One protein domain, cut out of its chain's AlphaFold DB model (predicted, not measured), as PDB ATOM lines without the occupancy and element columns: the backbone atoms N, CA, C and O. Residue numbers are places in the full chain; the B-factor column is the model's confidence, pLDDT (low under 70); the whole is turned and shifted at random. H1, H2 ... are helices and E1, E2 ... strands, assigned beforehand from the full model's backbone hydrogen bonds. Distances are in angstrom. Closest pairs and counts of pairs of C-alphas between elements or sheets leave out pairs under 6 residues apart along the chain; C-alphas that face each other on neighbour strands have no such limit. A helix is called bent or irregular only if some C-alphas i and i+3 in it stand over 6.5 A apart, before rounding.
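AT A GLANCE: This is residues 8 to 96 of the 101 residues of an uncharacterized protein of Elizabethkingia anophelis R26 (UniProt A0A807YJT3). A strongly twisted sheet of four strands has the helix H1 packed along one face. Past the edge strand E4 the chain reaches away from the sheet into H2, whose residues 75 to 80 stick out, and then folds back to H3, a short end piece away from the sheet. The 89 printed residues hold E1, E2, H1, E3, E4, H2 and H3 in that order, a mixed class; the sheet order is E2 E1 E3 E4, all antiparallel. The whole is compact, with a radius of gyration of the C-alphas of 13.9 A and spans of 35 by 34 by 24 A.

HOW THE PARTS SIT: Inner strands E1, residues 12 to 20, and E3, residues 50 to 58, are antiparallel neighbours, with N 16 and O 55 2.9 A apart. E2, residues 27 to 31, forms a hairpin with E1, with N 31 and O 15 2.7 A apart. E4, residues 61 to 65, forms a hairpin with E3, with N 63 and O 56 2.8 A apart. H1, residues 34 to 42, is on the sheet at a height of 8.7 A, along the strands, at 2 degrees to E1 on the local plane; its closest C-alphas to E1 are Tyr 34 and Phe 15, 6.1 A. E2, H1 and E3 form a split strand-helix-strand unit, two strands running the same way with E1 between them, with a right-handed crossover. H2, residues 75 to 86, only grazes the sheet with residues 84 to 86; its closest C-alphas to E4 are Phe 85 and Phe 65, 8.0 A. H3, residues 91 to 96, is not on the sheet and is apart from H2. Every O i to N i+4 pair is within hydrogen-bond range in H1, 6 of 8 in H2 and 0 of 2 in H3, where 1 of 3 O i to N i+3 pairs is.

IN THESE COORDINATES: E1 begins at C-alpha 12 (-43.126, -21.565, -52.337) and is 23.9 A long; E3 is 24.5 A, E2 13.5 A, E4 12.4 A, H1 12.3 A. H2 is 17.0 A long and neither bent nor irregular, but only just: C-alphas 76 and 79 are 6.3 A apart. H3, 10.0 A, ends at C-alpha 96 (-58.282, -26.959, -22.287).

THE WHOLE: The C-alphas of Ala 11 and Lys 96 are farthest apart, at 36.9 A. The printed part has no cut, and no link is long. Residue 69 and residues 87 to 96 have pLDDT under 70.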
ATOM      1  N   ASN A   8     -44.781 -29.439 -53.039       81.31
ATOM      2  CA  ASN A   8     -43.480 -29.001 -53.529       81.31
ATOM      3  C   ASN A   8     -43.123 -27.670 -52.855       81.31
ATOM      4  O   ASN A   8     -43.571 -26.606 -53.285       81.31
ATOM      5  N   ILE A   9     -42.341 -27.747 -51.782       81.06
ATOM      6  CA  ILE A   9     -41.954 -26.585 -50.982       81.06
ATOM      7  C   ILE A   9     -41.011 -25.633 -51.735       81.06
ATOM      8  O   ILE A   9     -40.956 -24.453 -51.406       81.06
ATOM      9  N   GLU A  10     -40.318 -26.110 -52.774       83.00
ATOM     10  CA  GLU A  10     -39.440 -25.285 -53.618       83.00
ATOM     11  C   GLU A  10     -40.232 -24.296 -54.479       83.00
ATOM     12  O   GLU A  10     -39.722 -23.245 -54.852       83.00
ATOM     13  N   ALA A  11     -41.505 -24.596 -54.753       88.19
ATOM     14  CA  ALA A  11     -42.408 -23.693 -55.460       88.19
ATOM     15  C   ALA A  11     -42.974 -22.577 -54.560       88.19
ATOM     16  O   ALA A  11     -43.798 -21.782 -55.022       88.19
ATOM     17  N   ALA A  12     -42.606 -22.543 -53.276       93.31
ATOM     18  CA  ALA A  12     -43.126 -21.565 -52.337       93.31
ATOM     19  C   ALA A  12     -42.381 -20.229 -52.430       93.31
ATOM     20  O   ALA A  12     -41.155 -20.179 -52.391       93.31
ATOM     21  N   THR A  13     -43.129 -19.127 -52.490       96.00
ATOM     22  CA  THR A  13     -42.560 -17.769 -52.555       96.00
ATOM     23  C   THR A  13     -42.347 -17.149 -51.177       96.00
ATOM     24  O   THR A  13     -41.637 -16.154 -51.039       96.00
ATOM     25  N   SER A  14     -43.010 -17.678 -50.149       96.94
ATOM     26  CA  SER A  14     -42.939 -17.194 -48.769       96.94
ATOM     27  C   SER A  14     -43.375 -18.285 -47.798       96.94
ATOM     28  O   SER A  14     -44.070 -19.230 -48.172       96.94
ATOM     29  N   PHE A  15     -43.003 -18.121 -46.535       96.62
ATOM     30  CA  PHE A  15     -43.305 -19.040 -45.446       96.62
ATOM     31  C   PHE A  15     -43.912 -18.269 -44.287       96.62
ATOM     32  O   PHE A  15     -43.466 -17.165 -43.993       96.62
ATOM     33  N   LYS A  16     -44.922 -18.829 -43.627       96.19
ATOM     34  CA  LYS A  16     -45.578 -18.222 -42.468       96.19
ATOM     35  C   LYS A  16     -45.515 -19.185 -41.292       96.19
ATOM     36  O   LYS A  16     -45.817 -20.365 -41.457       96.19
ATOM     37  N   LEU A  17     -45.148 -18.657 -40.132       94.50
ATOM     38  CA  LEU A  17     -45.119 -19.355 -38.855       94.50
ATOM     39  C   LEU A  17     -46.098 -18.683 -37.898       94.50
ATOM     40  O   LEU A  17     -46.021 -17.468 -37.703       94.50
ATOM     41  N   GLU A  18     -46.981 -19.475 -37.311       93.38
ATOM     42  CA  GLU A  18     -47.879 -19.085 -36.227       93.38
ATOM     43  C   GLU A  18     -47.405 -19.773 -34.945       93.38
ATOM     44  O   GLU A  18     -47.178 -20.986 -34.946       93.38
ATOM     45  N   TYR A  19     -47.193 -19.003 -33.878       91.00
ATOM     46  CA  TYR A  19     -46.587 -19.489 -32.639       91.00
ATOM     47  C   TYR A  19     -47.053 -18.700 -31.410       91.00
ATOM     48  O   TYR A  19     -47.432 -17.537 -31.527       91.00
ATOM     49  N   TYR A  20     -46.959 -19.307 -30.228       88.44
ATOM     50  CA  TYR A  20     -47.095 -18.620 -28.940       88.44
ATOM     51  C   TYR A  20     -45.722 -18.402 -28.305       88.44
ATOM     52  O   TYR A  20     -44.788 -19.165 -28.547       88.44
ATOM     53  N   GLU A  21     -45.599 -17.352 -27.498       85.94
ATOM     54  CA  GLU A  21     -44.384 -17.007 -26.753       85.94
ATOM     55  C   GLU A  21     -44.802 -16.360 -25.426       85.94
ATOM     56  O   GLU A  21     -45.183 -15.188 -25.401       85.94
ATOM     57  N   GLY A  22     -44.800 -17.147 -24.345       72.25
ATOM     58  CA  GLY A  22     -45.015 -16.649 -22.979       72.25
ATOM     59  C   GLY A  22     -46.440 -16.194 -22.628       72.25
ATOM     60  O   GLY A  22     -46.640 -15.600 -21.572       72.25
ATOM     61  N   GLY A  23     -47.442 -16.452 -23.474       75.19
ATOM     62  CA  GLY A  23     -48.816 -15.979 -23.267       75.19
ATOM     63  C   GLY A  23     -49.847 -16.656 -24.172       75.19
ATOM     64  O   GLY A  23     -49.534 -17.627 -24.856       75.19
ATOM     65  N   SER A  24     -51.083 -16.145 -24.168       75.06
ATOM     66  CA  SER A  24     -52.180 -16.649 -25.014       75.06
ATOM     67  C   SER A  24     -52.259 -15.983 -26.388       75.06
ATOM     68  O   SER A  24     -53.100 -16.353 -27.190       75.06
ATOM     69  N   GLU A  25     -51.402 -15.006 -26.686       83.06
ATOM     70  CA  GLU A  25     -51.462 -14.290 -27.959       83.06
ATOM     71  C   GLU A  25     -50.783 -15.087 -29.079       83.06
ATOM     72  O   GLU A  25     -49.587 -15.390 -29.009       83.06
ATOM     73  N   LEU A  26     -51.542 -15.392 -30.137       87.19
ATOM     74  CA  LEU A  26     -51.018 -16.049 -31.328       87.19
ATOM     75  C   LEU A  26     -50.199 -15.054 -32.157       87.19
ATOM     76  O   LEU A  26     -50.737 -14.177 -32.839       87.19
ATOM     77  N   LYS A  27     -48.880 -15.221 -32.150       91.12
ATOM     78  CA  LYS A  27     -47.959 -14.423 -32.958       91.12
ATOM     79  C   LYS A  27     -47.821 -15.026 -34.346       91.12
ATOM     80  O   LYS A  27     -47.813 -16.241 -34.530       91.12
ATOM     81  N   THR A  28     -47.664 -14.159 -35.342       93.69
ATOM     82  CA  THR A  28     -47.456 -14.558 -36.739       93.69
ATOM     83  C   THR A  28     -46.203 -13.904 -37.295       93.69
ATOM     84  O   THR A  28     -45.996 -12.702 -37.134       93.69
ATOM     85  N   LYS A  29     -45.383 -14.674 -38.015       95.94
ATOM     86  CA  LYS A  29     -44.211 -14.155 -38.724       95.94
ATOM     87  C   LYS A  29     -44.091 -14.740 -40.123       95.94
ATOM     88  O   LYS A  29     -44.253 -15.942 -40.318       95.94
ATOM     89  N   ILE A  30     -43.791 -13.878 -41.095       97.31
ATOM     90  CA  ILE A  30     -43.586 -14.250 -42.498       97.31
ATOM     91  C   ILE A  30     -42.091 -14.188 -42.831       97.31
ATOM     92  O   ILE A  30     -41.380 -13.279 -42.404       97.31
ATOM     93  N   PHE A  31     -41.622 -15.164 -43.601       97.25
ATOM     94  CA  PHE A  31     -40.240 -15.348 -44.016       97.25
ATOM     95  C   PHE A  31     -40.164 -15.538 -45.530       97.25
ATOM     96  O   PHE A  31     -41.019 -16.182 -46.135       97.25
ATOM     97  N   ASN A  32     -39.082 -15.054 -46.139       95.50
ATOM     98  CA  ASN A  32     -38.843 -15.235 -47.574       95.50
ATOM     99  C   ASN A  32     -38.329 -16.641 -47.918       95.50
ATOM    100  O   ASN A  32     -38.414 -17.064 -49.063       95.50
ATOM    101  N   THR A  33     -37.774 -17.372 -46.945       94.69
ATOM    102  CA  THR A  33     -37.237 -18.723 -47.160       94.69
ATOM    103  C   THR A  33     -37.596 -19.656 -46.014       94.69
ATOM    104  O   THR A  33     -37.691 -19.236 -44.857       94.69
ATOM    105  N   TYR A  34     -37.722 -20.947 -46.329       93.00
ATOM    106  CA  TYR A  34     -37.956 -21.989 -45.333       93.00
ATOM    107  C   TYR A  34     -36.818 -22.051 -44.308       93.00
ATOM    108  O   TYR A  34     -37.052 -22.130 -43.107       93.00
ATOM    109  N   LYS A  35     -35.570 -21.918 -44.774       93.44
ATOM    110  CA  LYS A  35     -34.381 -21.918 -43.913       93.44
ATOM    111  C   LYS A  35     -34.425 -20.806 -42.862       93.44
ATOM    112  O   LYS A  35     -34.057 -21.053 -41.718       93.44
ATOM    113  N   ALA A  36     -34.866 -19.602 -43.226       95.25
ATOM    114  CA  ALA A  36     -34.980 -18.495 -42.278       95.25
ATOM    115  C   ALA A  36     -36.052 -18.760 -41.208       95.25
ATOM    116  O   ALA A  36     -35.831 -18.450 -40.039       95.25
ATOM    117  N   MET A  37     -37.175 -19.371 -41.597       95.44
ATOM    118  CA  MET A  37     -38.217 -19.799 -40.660       95.44
ATOM    119  C   MET A  37     -37.685 -20.855 -39.680       95.44
ATOM    120  O   MET A  37     -37.846 -20.698 -38.474       95.44
ATOM    121  N   GLU A  38     -36.983 -21.880 -40.178       92.94
ATOM    122  CA  GLU A  38     -36.377 -22.924 -39.338       92.94
ATOM    123  C   GLU A  38     -35.341 -22.345 -38.371       92.94
ATOM    124  O   GLU A  38     -35.363 -22.651 -37.186       92.94
ATOM    125  N   GLN A  39     -34.459 -21.462 -38.845       94.62
ATOM    126  CA  GLN A  39     -33.471 -20.807 -37.986       94.62
ATOM    127  C   GLN A  39     -34.123 -19.947 -36.907       94.62
ATOM    128  O   GLN A  39     -33.619 -19.897 -35.790       94.62
ATOM    129  N   PHE A  40     -35.218 -19.256 -37.233       94.00
ATOM    130  CA  PHE A  40     -35.988 -18.523 -36.239       94.00
ATOM    131  C   PHE A  40     -36.552 -19.479 -35.188       94.00
ATOM    132  O   PHE A  40     -36.310 -19.250 -34.010       94.00
ATOM    133  N   HIS A  41     -37.211 -20.558 -35.608       90.94
ATOM    134  CA  HIS A  41     -37.792 -21.563 -34.720       90.94
ATOM    135  C   HIS A  41     -36.742 -22.228 -33.810       90.94
ATOM    136  O   HIS A  41     -36.911 -22.264 -32.600       90.94
ATOM    137  N   THR A  42     -35.605 -22.672 -34.353       89.44
ATOM    138  CA  THR A  42     -34.536 -23.326 -33.571       89.44
ATOM    139  C   THR A  42     -33.853 -22.390 -32.568       89.44
ATOM    140  O   THR A  42     -33.258 -22.859 -31.604       89.44
ATOM    141  N   ARG A  43     -33.903 -21.069 -32.782       91.88
ATOM    142  CA  ARG A  43     -33.344 -20.076 -31.848       91.88
ATOM    143  C   ARG A  43     -34.280 -19.734 -30.694       91.88
ATOM    144  O   ARG A  43     -33.869 -18.975 -29.823       91.88
ATOM    145  N   GLN A  44     -35.519 -20.220 -30.706       89.31
ATOM    146  CA  GLN A  44     -36.445 -19.961 -29.614       89.31
ATOM    147  C   GLN A  44     -36.012 -20.775 -28.399       89.31
ATOM    148  O   GLN A  44     -35.938 -22.000 -28.451       89.31
ATOM    149  N   THR A  45     -35.672 -20.069 -27.328       83.38
ATOM    150  CA  THR A  45     -35.227 -20.652 -26.056       83.38
ATOM    151  C   THR A  45     -36.252 -20.473 -24.946       83.38
ATOM    152  O   THR A  45     -36.038 -20.967 -23.843       83.38
ATOM    153  N   ASP A  46     -37.331 -19.728 -25.206       81.31
ATOM    154  CA  ASP A  46     -38.412 -19.543 -24.247       81.31
ATOM    155  C   ASP A  46     -39.105 -20.889 -24.006       81.31
ATOM    156  O   ASP A  46     -39.523 -21.564 -24.946       81.31
ATOM    157  N   PHE A  47     -39.214 -21.286 -22.738       79.75
ATOM    158  CA  PHE A  47     -39.855 -22.539 -22.344       79.75
ATOM    159  C   PHE A  47     -41.330 -22.597 -22.766       79.75
ATOM    160  O   PHE A  47     -41.853 -23.668 -23.057       79.75
ATOM    161  N   MET A  48     -42.000 -21.445 -22.814       82.06
ATOM    162  CA  MET A  48     -43.398 -21.319 -23.214       82.06
ATOM    163  C   MET A  48     -43.567 -21.101 -24.722       82.06
ATOM    164  O   MET A  48     -44.677 -20.811 -25.174       82.06
ATOM    165  N   TYR A  49     -42.491 -21.194 -25.507       85.62
ATOM    166  CA  TYR A  49     -42.593 -21.121 -26.956       85.62
ATOM    167  C   TYR A  49     -43.287 -22.369 -27.511       85.62
ATOM    168  O   TYR A  49     -42.852 -23.497 -27.279       85.62
ATOM    169  N   LEU A  50     -44.336 -22.157 -28.306       85.31
ATOM    170  CA  LEU A  50     -45.055 -23.232 -28.981       85.31
ATOM    171  C   LEU A  50     -45.244 -22.905 -30.457       85.31
ATOM    172  O   LEU A  50     -45.966 -21.976 -30.817       85.31
ATOM    173  N   ASP A  51     -44.631 -23.710 -31.318       85.38
ATOM    174  CA  ASP A  51     -44.885 -23.698 -32.755       85.38
ATOM    175  C   ASP A  51     -46.209 -24.403 -33.062       85.38
ATOM    176  O   ASP A  51     -46.385 -25.573 -32.727       85.38
ATOM    177  N   CYS A  52     -47.136 -23.670 -33.673       84.25
ATOM    178  CA  CYS A  52     -48.522 -24.097 -33.826       84.25
ATOM    179  C   CYS A  52     -48.848 -24.502 -35.253       84.25
ATOM    180  O   CYS A  52     -49.307 -25.614 -35.508       84.25
ATOM    181  N   ASN A  53     -48.636 -23.589 -36.203       90.25
ATOM    182  CA  ASN A  53     -48.979 -23.826 -37.597       90.25
ATOM    183  C   ASN A  53     -47.917 -23.242 -38.525       90.25
ATOM    184  O   ASN A  53     -47.443 -22.116 -38.359       90.25
ATOM    185  N   ARG A  54     -47.607 -23.998 -39.581       91.81
ATOM    186  CA  ARG A  54     -46.639 -23.620 -40.612       91.81
ATOM    187  C   ARG A  54     -47.298 -23.615 -41.980       91.81
ATOM    188  O   ARG A  54     -48.019 -24.550 -42.328       91.81
ATOM    189  N   TYR A  55     -47.029 -22.586 -42.776       93.88
ATOM    190  CA  TYR A  55     -47.615 -22.426 -44.107       93.88
ATOM    191  C   TYR A  55     -46.567 -22.052 -45.144       93.88
ATOM    192  O   TYR A  55     -45.614 -21.327 -44.860       93.88
ATOM    193  N   ALA A  56     -46.789 -22.509 -46.369       94.94
ATOM    194  CA  ALA A  56     -46.021 -22.155 -47.549       94.94
ATOM    195  C   ALA A  56     -46.938 -21.439 -48.552       94.94
ATOM    196  O   ALA A  56     -48.042 -21.908 -48.827       94.94
ATOM    197  N   MET A  57     -46.504 -20.302 -49.095       96.19
ATOM    198  CA  MET A  57     -47.232 -19.577 -50.136       96.19
ATOM    199  C   MET A  57     -46.929 -20.214 -51.489       96.19
ATOM    200  O   MET A  57     -45.870 -19.968 -52.058       96.19
ATOM    201  N   ILE A  58     -47.846 -21.020 -52.015       93.38
ATOM    202  CA  ILE A  58     -47.683 -21.736 -53.285       93.38
ATOM    203  C   ILE A  58     -48.812 -21.307 -54.219       93.38
ATOM    204  O   ILE A  58     -49.987 -21.414 -53.873       93.38
ATOM    205  N   LYS A  59     -48.469 -20.815 -55.417       91.81
ATOM    206  CA  LYS A  59     -49.448 -20.345 -56.422       91.81
ATOM    207  C   LYS A  59     -50.464 -19.334 -55.852       91.81
ATOM    208  O   LYS A  59     -51.655 -19.410 -56.145       91.81
ATOM    209  N   GLY A  60     -49.996 -18.414 -55.003       92.81
ATOM    210  CA  GLY A  60     -50.830 -17.376 -54.383       92.81
ATOM    211  C   GLY A  60     -51.758 -17.867 -53.267       92.81
ATOM    212  O   GLY A  60     -52.660 -17.135 -52.867       92.81
ATOM    213  N   LYS A  61     -51.568 -19.095 -52.763       93.81
ATOM    214  CA  LYS A  61     -52.339 -19.650 -51.646       93.81
ATOM    215  C   LYS A  61     -51.422 -20.096 -50.515       93.81
ATOM    216  O   LYS A  61     -50.395 -20.724 -50.755       93.81
ATOM    217  N   TRP A  62     -51.831 -19.811 -49.279       94.00
ATOM    218  CA  TRP A  62     -51.192 -20.364 -48.088       94.00
ATOM    219  C   TRP A  62     -51.606 -21.821 -47.906       94.00
ATOM    220  O   TRP A  62     -52.750 -22.124 -47.577       94.00
ATOM    221  N   GLU A  63     -50.658 -22.722 -48.119       91.38
ATOM    222  CA  GLU A  63     -50.816 -24.158 -47.937       91.38
ATOM    223  C   GLU A  63     -50.163 -24.555 -46.613       91.38
ATOM    224  O   GLU A  63     -48.957 -24.371 -46.425       91.38
ATOM    225  N   ARG A  64     -50.958 -25.075 -45.674       89.44
ATOM    226  CA  ARG A  64     -50.440 -25.537 -44.384       89.44
ATOM    227  C   ARG A  64     -49.647 -26.828 -44.565       89.44
ATOM    228  O   ARG A  64     -50.053 -27.700 -45.333       89.44
ATOM    229  N   PHE A  65     -48.545 -26.963 -43.841       88.06
ATOM    230  CA  PHE A  65     -47.694 -28.144 -43.895       88.06
ATOM    231  C   PHE A  65     -47.129 -28.494 -42.522       88.06
ATOM    232  O   PHE A  65     -47.104 -27.671 -41.613       88.06
ATOM    233  N   ILE A  66     -46.650 -29.727 -42.400       82.75
ATOM    234  CA  ILE A  66     -45.880 -30.206 -41.253       82.75
ATOM    235  C   ILE A  66     -44.555 -30.764 -41.741       82.75
ATOM    236  O   ILE A  66     -44.463 -31.329 -42.833       82.75
ATOM    237  N   LYS A  67     -43.522 -30.600 -40.922       79.06
ATOM    238  CA  LYS A  67     -42.232 -31.238 -41.146       79.06
ATOM    239  C   LYS A  67     -42.283 -32.624 -40.513       79.06
ATOM    240  O   LYS A  67     -42.423 -32.735 -39.300       79.06
ATOM    241  N   ILE A  68     -42.152 -33.666 -41.325       78.19
ATOM    242  CA  ILE A  68     -42.011 -35.031 -40.816       78.19
ATOM    243  C   ILE A  68     -40.506 -35.292 -40.634       78.19
ATOM    244  O   ILE A  68     -39.754 -35.133 -41.596       78.19
ATOM    245  N   PRO A  69     -40.037 -35.639 -39.421       67.94
ATOM    246  CA  PRO A  69     -38.609 -35.800 -39.139       67.94
ATOM    247  C   PRO A  69     -38.000 -37.048 -39.792       67.94
ATOM    248  O   PRO A  69     -36.787 -37.111 -39.971       67.94
ATOM    249  N   SER A  70     -38.834 -38.024 -40.159       74.75
ATOM    250  CA  SER A  70     -38.439 -39.279 -40.793       74.75
ATOM    251  C   SER A  70     -39.171 -39.466 -42.120       74.75
ATOM    252  O   SER A  70     -40.357 -39.162 -42.237       74.75
ATOM    253  N   THR A  71     -38.479 -40.010 -43.120       71.69
ATOM    254  CA  THR A  71     -39.092 -40.448 -44.386       71.69
ATOM    255  C   THR A  71     -39.914 -41.727 -44.226       71.69
ATOM    256  O   THR A  71     -40.721 -42.050 -45.094       71.69
ATOM    257  N   ILE A  72     -39.726 -42.439 -43.113       79.12
ATOM    258  CA  ILE A  72     -40.473 -43.635 -42.734       79.12
ATOM    259  C   ILE A  72     -41.384 -43.264 -41.567       79.12
ATOM    260  O   ILE A  72     -40.911 -42.854 -40.504       79.12
ATOM    261  N   VAL A  73     -42.689 -43.416 -41.770       75.69
ATOM    262  CA  VAL A  73     -43.718 -43.204 -40.751       75.69
ATOM    263  C   VAL A  73     -44.396 -44.543 -40.508       75.69
ATOM    264  O   VAL A  73     -44.950 -45.124 -41.440       75.69
ATOM    265  N   PHE A  74     -44.338 -45.040 -39.273       80.69
ATOM    266  CA  PHE A  74     -45.109 -46.221 -38.888       80.69
ATOM    267  C   PHE A  74     -46.602 -45.896 -38.904       80.69
ATOM    268  O   PHE A  74     -46.999 -44.786 -38.553       80.69
ATOM    269  N   GLU A  75     -47.422 -46.867 -39.295       76.75
ATOM    270  CA  GLU A  75     -48.870 -46.691 -39.445       76.75
ATOM    271  C   GLU A  75     -49.539 -46.175 -38.162       76.75
ATOM    272  O   GLU A  75     -50.323 -45.233 -38.221       76.75
ATOM    273  N   GLU A  76     -49.132 -46.687 -36.998       79.44
ATOM    274  CA  GLU A  76     -49.591 -46.231 -35.674       79.44
ATOM    275  C   GLU A  76     -49.353 -44.730 -35.422       79.44
ATOM    276  O   GLU A  76     -50.152 -44.059 -34.773       79.44
ATOM    277  N   ASN A  77     -48.287 -44.167 -35.997       76.50
ATOM    278  CA  ASN A  77     -47.946 -42.753 -35.861       76.50
ATOM    279  C   ASN A  77     -48.666 -41.884 -36.900       76.50
ATOM    280  O   ASN A  77     -48.727 -40.662 -36.753       76.50
ATOM    281  N   LEU A  78     -49.222 -42.489 -37.954       77.94
ATOM    282  CA  LEU A  78     -49.913 -41.769 -39.018       77.94
ATOM    283  C   LEU A  78     -51.182 -41.096 -38.488       77.94
ATOM    284  O   LEU A  78     -51.449 -39.943 -38.825       77.94
ATOM    285  N   GLU A  79     -51.949 -41.789 -37.644       77.50
ATOM    286  CA  GLU A  79     -53.161 -41.230 -37.041       77.50
ATOM    287  C   GLU A  79     -52.847 -40.036 -36.144       77.50
ATOM    288  O   GLU A  79     -53.507 -39.003 -36.256       77.50
ATOM    289  N   PHE A  80     -51.799 -40.145 -35.325       75.50
ATOM    290  CA  PHE A  80     -51.320 -39.047 -34.491       75.50
ATOM    291  C   PHE A  80     -50.921 -37.839 -35.342       75.50
ATOM    292  O   PHE A  80     -51.442 -36.745 -35.140       75.50
ATOM    293  N   ILE A  81     -50.081 -38.042 -36.361       76.44
ATOM    294  CA  ILE A  81     -49.629 -36.976 -37.265       76.44
ATOM    295  C   ILE A  81     -50.813 -36.301 -37.964       76.44
ATOM    296  O   ILE A  81     -50.866 -35.075 -38.074       76.44
ATOM    297  N   VAL A  82     -51.774 -37.089 -38.448       76.31
ATOM    298  CA  VAL A  82     -52.969 -36.570 -39.119       76.31
ATOM    299  C   VAL A  82     -53.845 -35.791 -38.143       76.31
ATOM    300  O   VAL A  82     -54.349 -34.733 -38.514       76.31
ATOM    301  N   LYS A  83     -54.028 -36.278 -36.914       74.69
ATOM    302  CA  LYS A  83     -54.795 -35.585 -35.877       74.69
ATOM    303  C   LYS A  83     -54.132 -34.259 -35.497       74.69
ATOM    304  O   LYS A  83     -54.761 -33.221 -35.658       74.69
ATOM    305  N   SER A  84     -52.846 -34.281 -35.144       70.62
ATOM    306  CA  SER A  84     -52.056 -33.082 -34.831       70.62
ATOM    307  C   SER A  84     -52.003 -32.090 -35.986       70.62
ATOM    308  O   SER A  84     -51.945 -30.889 -35.759       70.62
ATOM    309  N   PHE A  85     -52.032 -32.567 -37.235       73.25
ATOM    310  CA  PHE A  85     -52.213 -31.672 -38.364       73.25
ATOM    311  C   PHE A  85     -53.614 -31.073 -38.333       73.25
ATOM    312  O   PHE A  85     -53.736 -29.866 -38.333       73.25
ATOM    313  N   ASN A  86     -54.691 -31.851 -38.342       71.00
ATOM    314  CA  ASN A  86     -56.041 -31.303 -38.533       71.00
ATOM    315  C   ASN A  86     -56.543 -30.408 -37.401       71.00
ATOM    316  O   ASN A  86     -57.320 -29.498 -37.687       71.00
ATOM    317  N   ASP A  87     -56.055 -30.617 -36.186       68.69
ATOM    318  CA  ASP A  87     -56.315 -29.745 -35.050       68.69
ATOM    319  C   ASP A  87     -55.469 -28.471 -35.226       68.69
ATOM    320  O   ASP A  87     -54.338 -28.371 -34.754       68.69
ATOM    321  N   VAL A  88     -55.979 -27.509 -36.009       64.06
ATOM    322  CA  VAL A  88     -55.406 -26.154 -36.072       64.06
ATOM    323  C   VAL A  88     -55.365 -25.645 -34.640       64.06
ATOM    324  O   VAL A  88     -56.412 -25.507 -34.021       64.06
ATOM    325  N   VAL A  89     -54.169 -25.384 -34.112       63.66
ATOM    326  CA  VAL A  89     -54.048 -24.855 -32.753       63.66
ATOM    327  C   VAL A  89     -54.561 -23.415 -32.759       63.66
ATOM    328  O   VAL A  89     -53.840 -22.481 -33.107       63.66
ATOM    329  N   GLU A  90     -55.837 -23.256 -32.424       55.22
ATOM    330  CA  GLU A  90     -56.484 -21.973 -32.168       55.22
ATOM    331  C   GLU A  90     -56.357 -21.630 -30.673       55.22
ATOM    332  O   GLU A  90     -56.239 -22.515 -29.825       55.22
ATOM    333  N   GLU A  91     -56.397 -20.341 -30.323       49.75
ATOM    334  CA  GLU A  91     -56.223 -19.826 -28.945       49.75
ATOM    335  C   GLU A  91     -57.110 -20.543 -27.900       49.75
ATOM    336  O   GLU A  91     -56.734 -20.696 -26.736       49.75
ATOM    337  N   LYS A  92     -58.267 -21.067 -28.329       46.22
ATOM    338  CA  LYS A  92     -59.221 -21.809 -27.492       46.22
ATOM    339  C   LYS A  92     -58.751 -23.200 -27.058       46.22
ATOM    340  O   LYS A  92     -59.228 -23.688 -26.034       46.22
ATOM    341  N   ASP A  93     -57.842 -23.846 -27.784       52.78
ATOM    342  CA  ASP A  93     -57.396 -25.204 -27.443       52.78
ATOM    343  C   ASP A  93     -56.289 -25.220 -26.379       52.78
ATOM    344  O   ASP A  93     -56.166 -26.195 -25.638       52.78
ATOM    345  N   LEU A  94     -55.569 -24.108 -26.189       51.22
ATOM    346  CA  LEU A  94     -54.613 -23.950 -25.085       51.22
ATOM    347  C   LEU A  94     -55.291 -23.834 -23.713       51.22
ATOM    348  O   LEU A  94     -54.712 -24.227 -22.702       51.22
ATOM    349  N   GLN A  95     -56.525 -23.325 -23.659       48.03
ATOM    350  CA  GLN A  95     -57.281 -23.216 -22.406       48.03
ATOM    351  C   GLN A  95     -57.783 -24.572 -21.886       48.03
ATOM    352  O   GLN A  95     -58.018 -24.698 -20.688       48.03
ATOM    353  N   LYS A  96     -57.890 -25.607 -22.733       46.62
ATOM    354  CA  LYS A  96     -58.282 -26.959 -22.287       46.62
ATOM    355  C   LYS A  96     -57.192 -27.666 -21.480       46.62
ATOM    356  O   LYS A  96     -57.520 -28.491 -20.642       46.62
TER     357      LYS A  96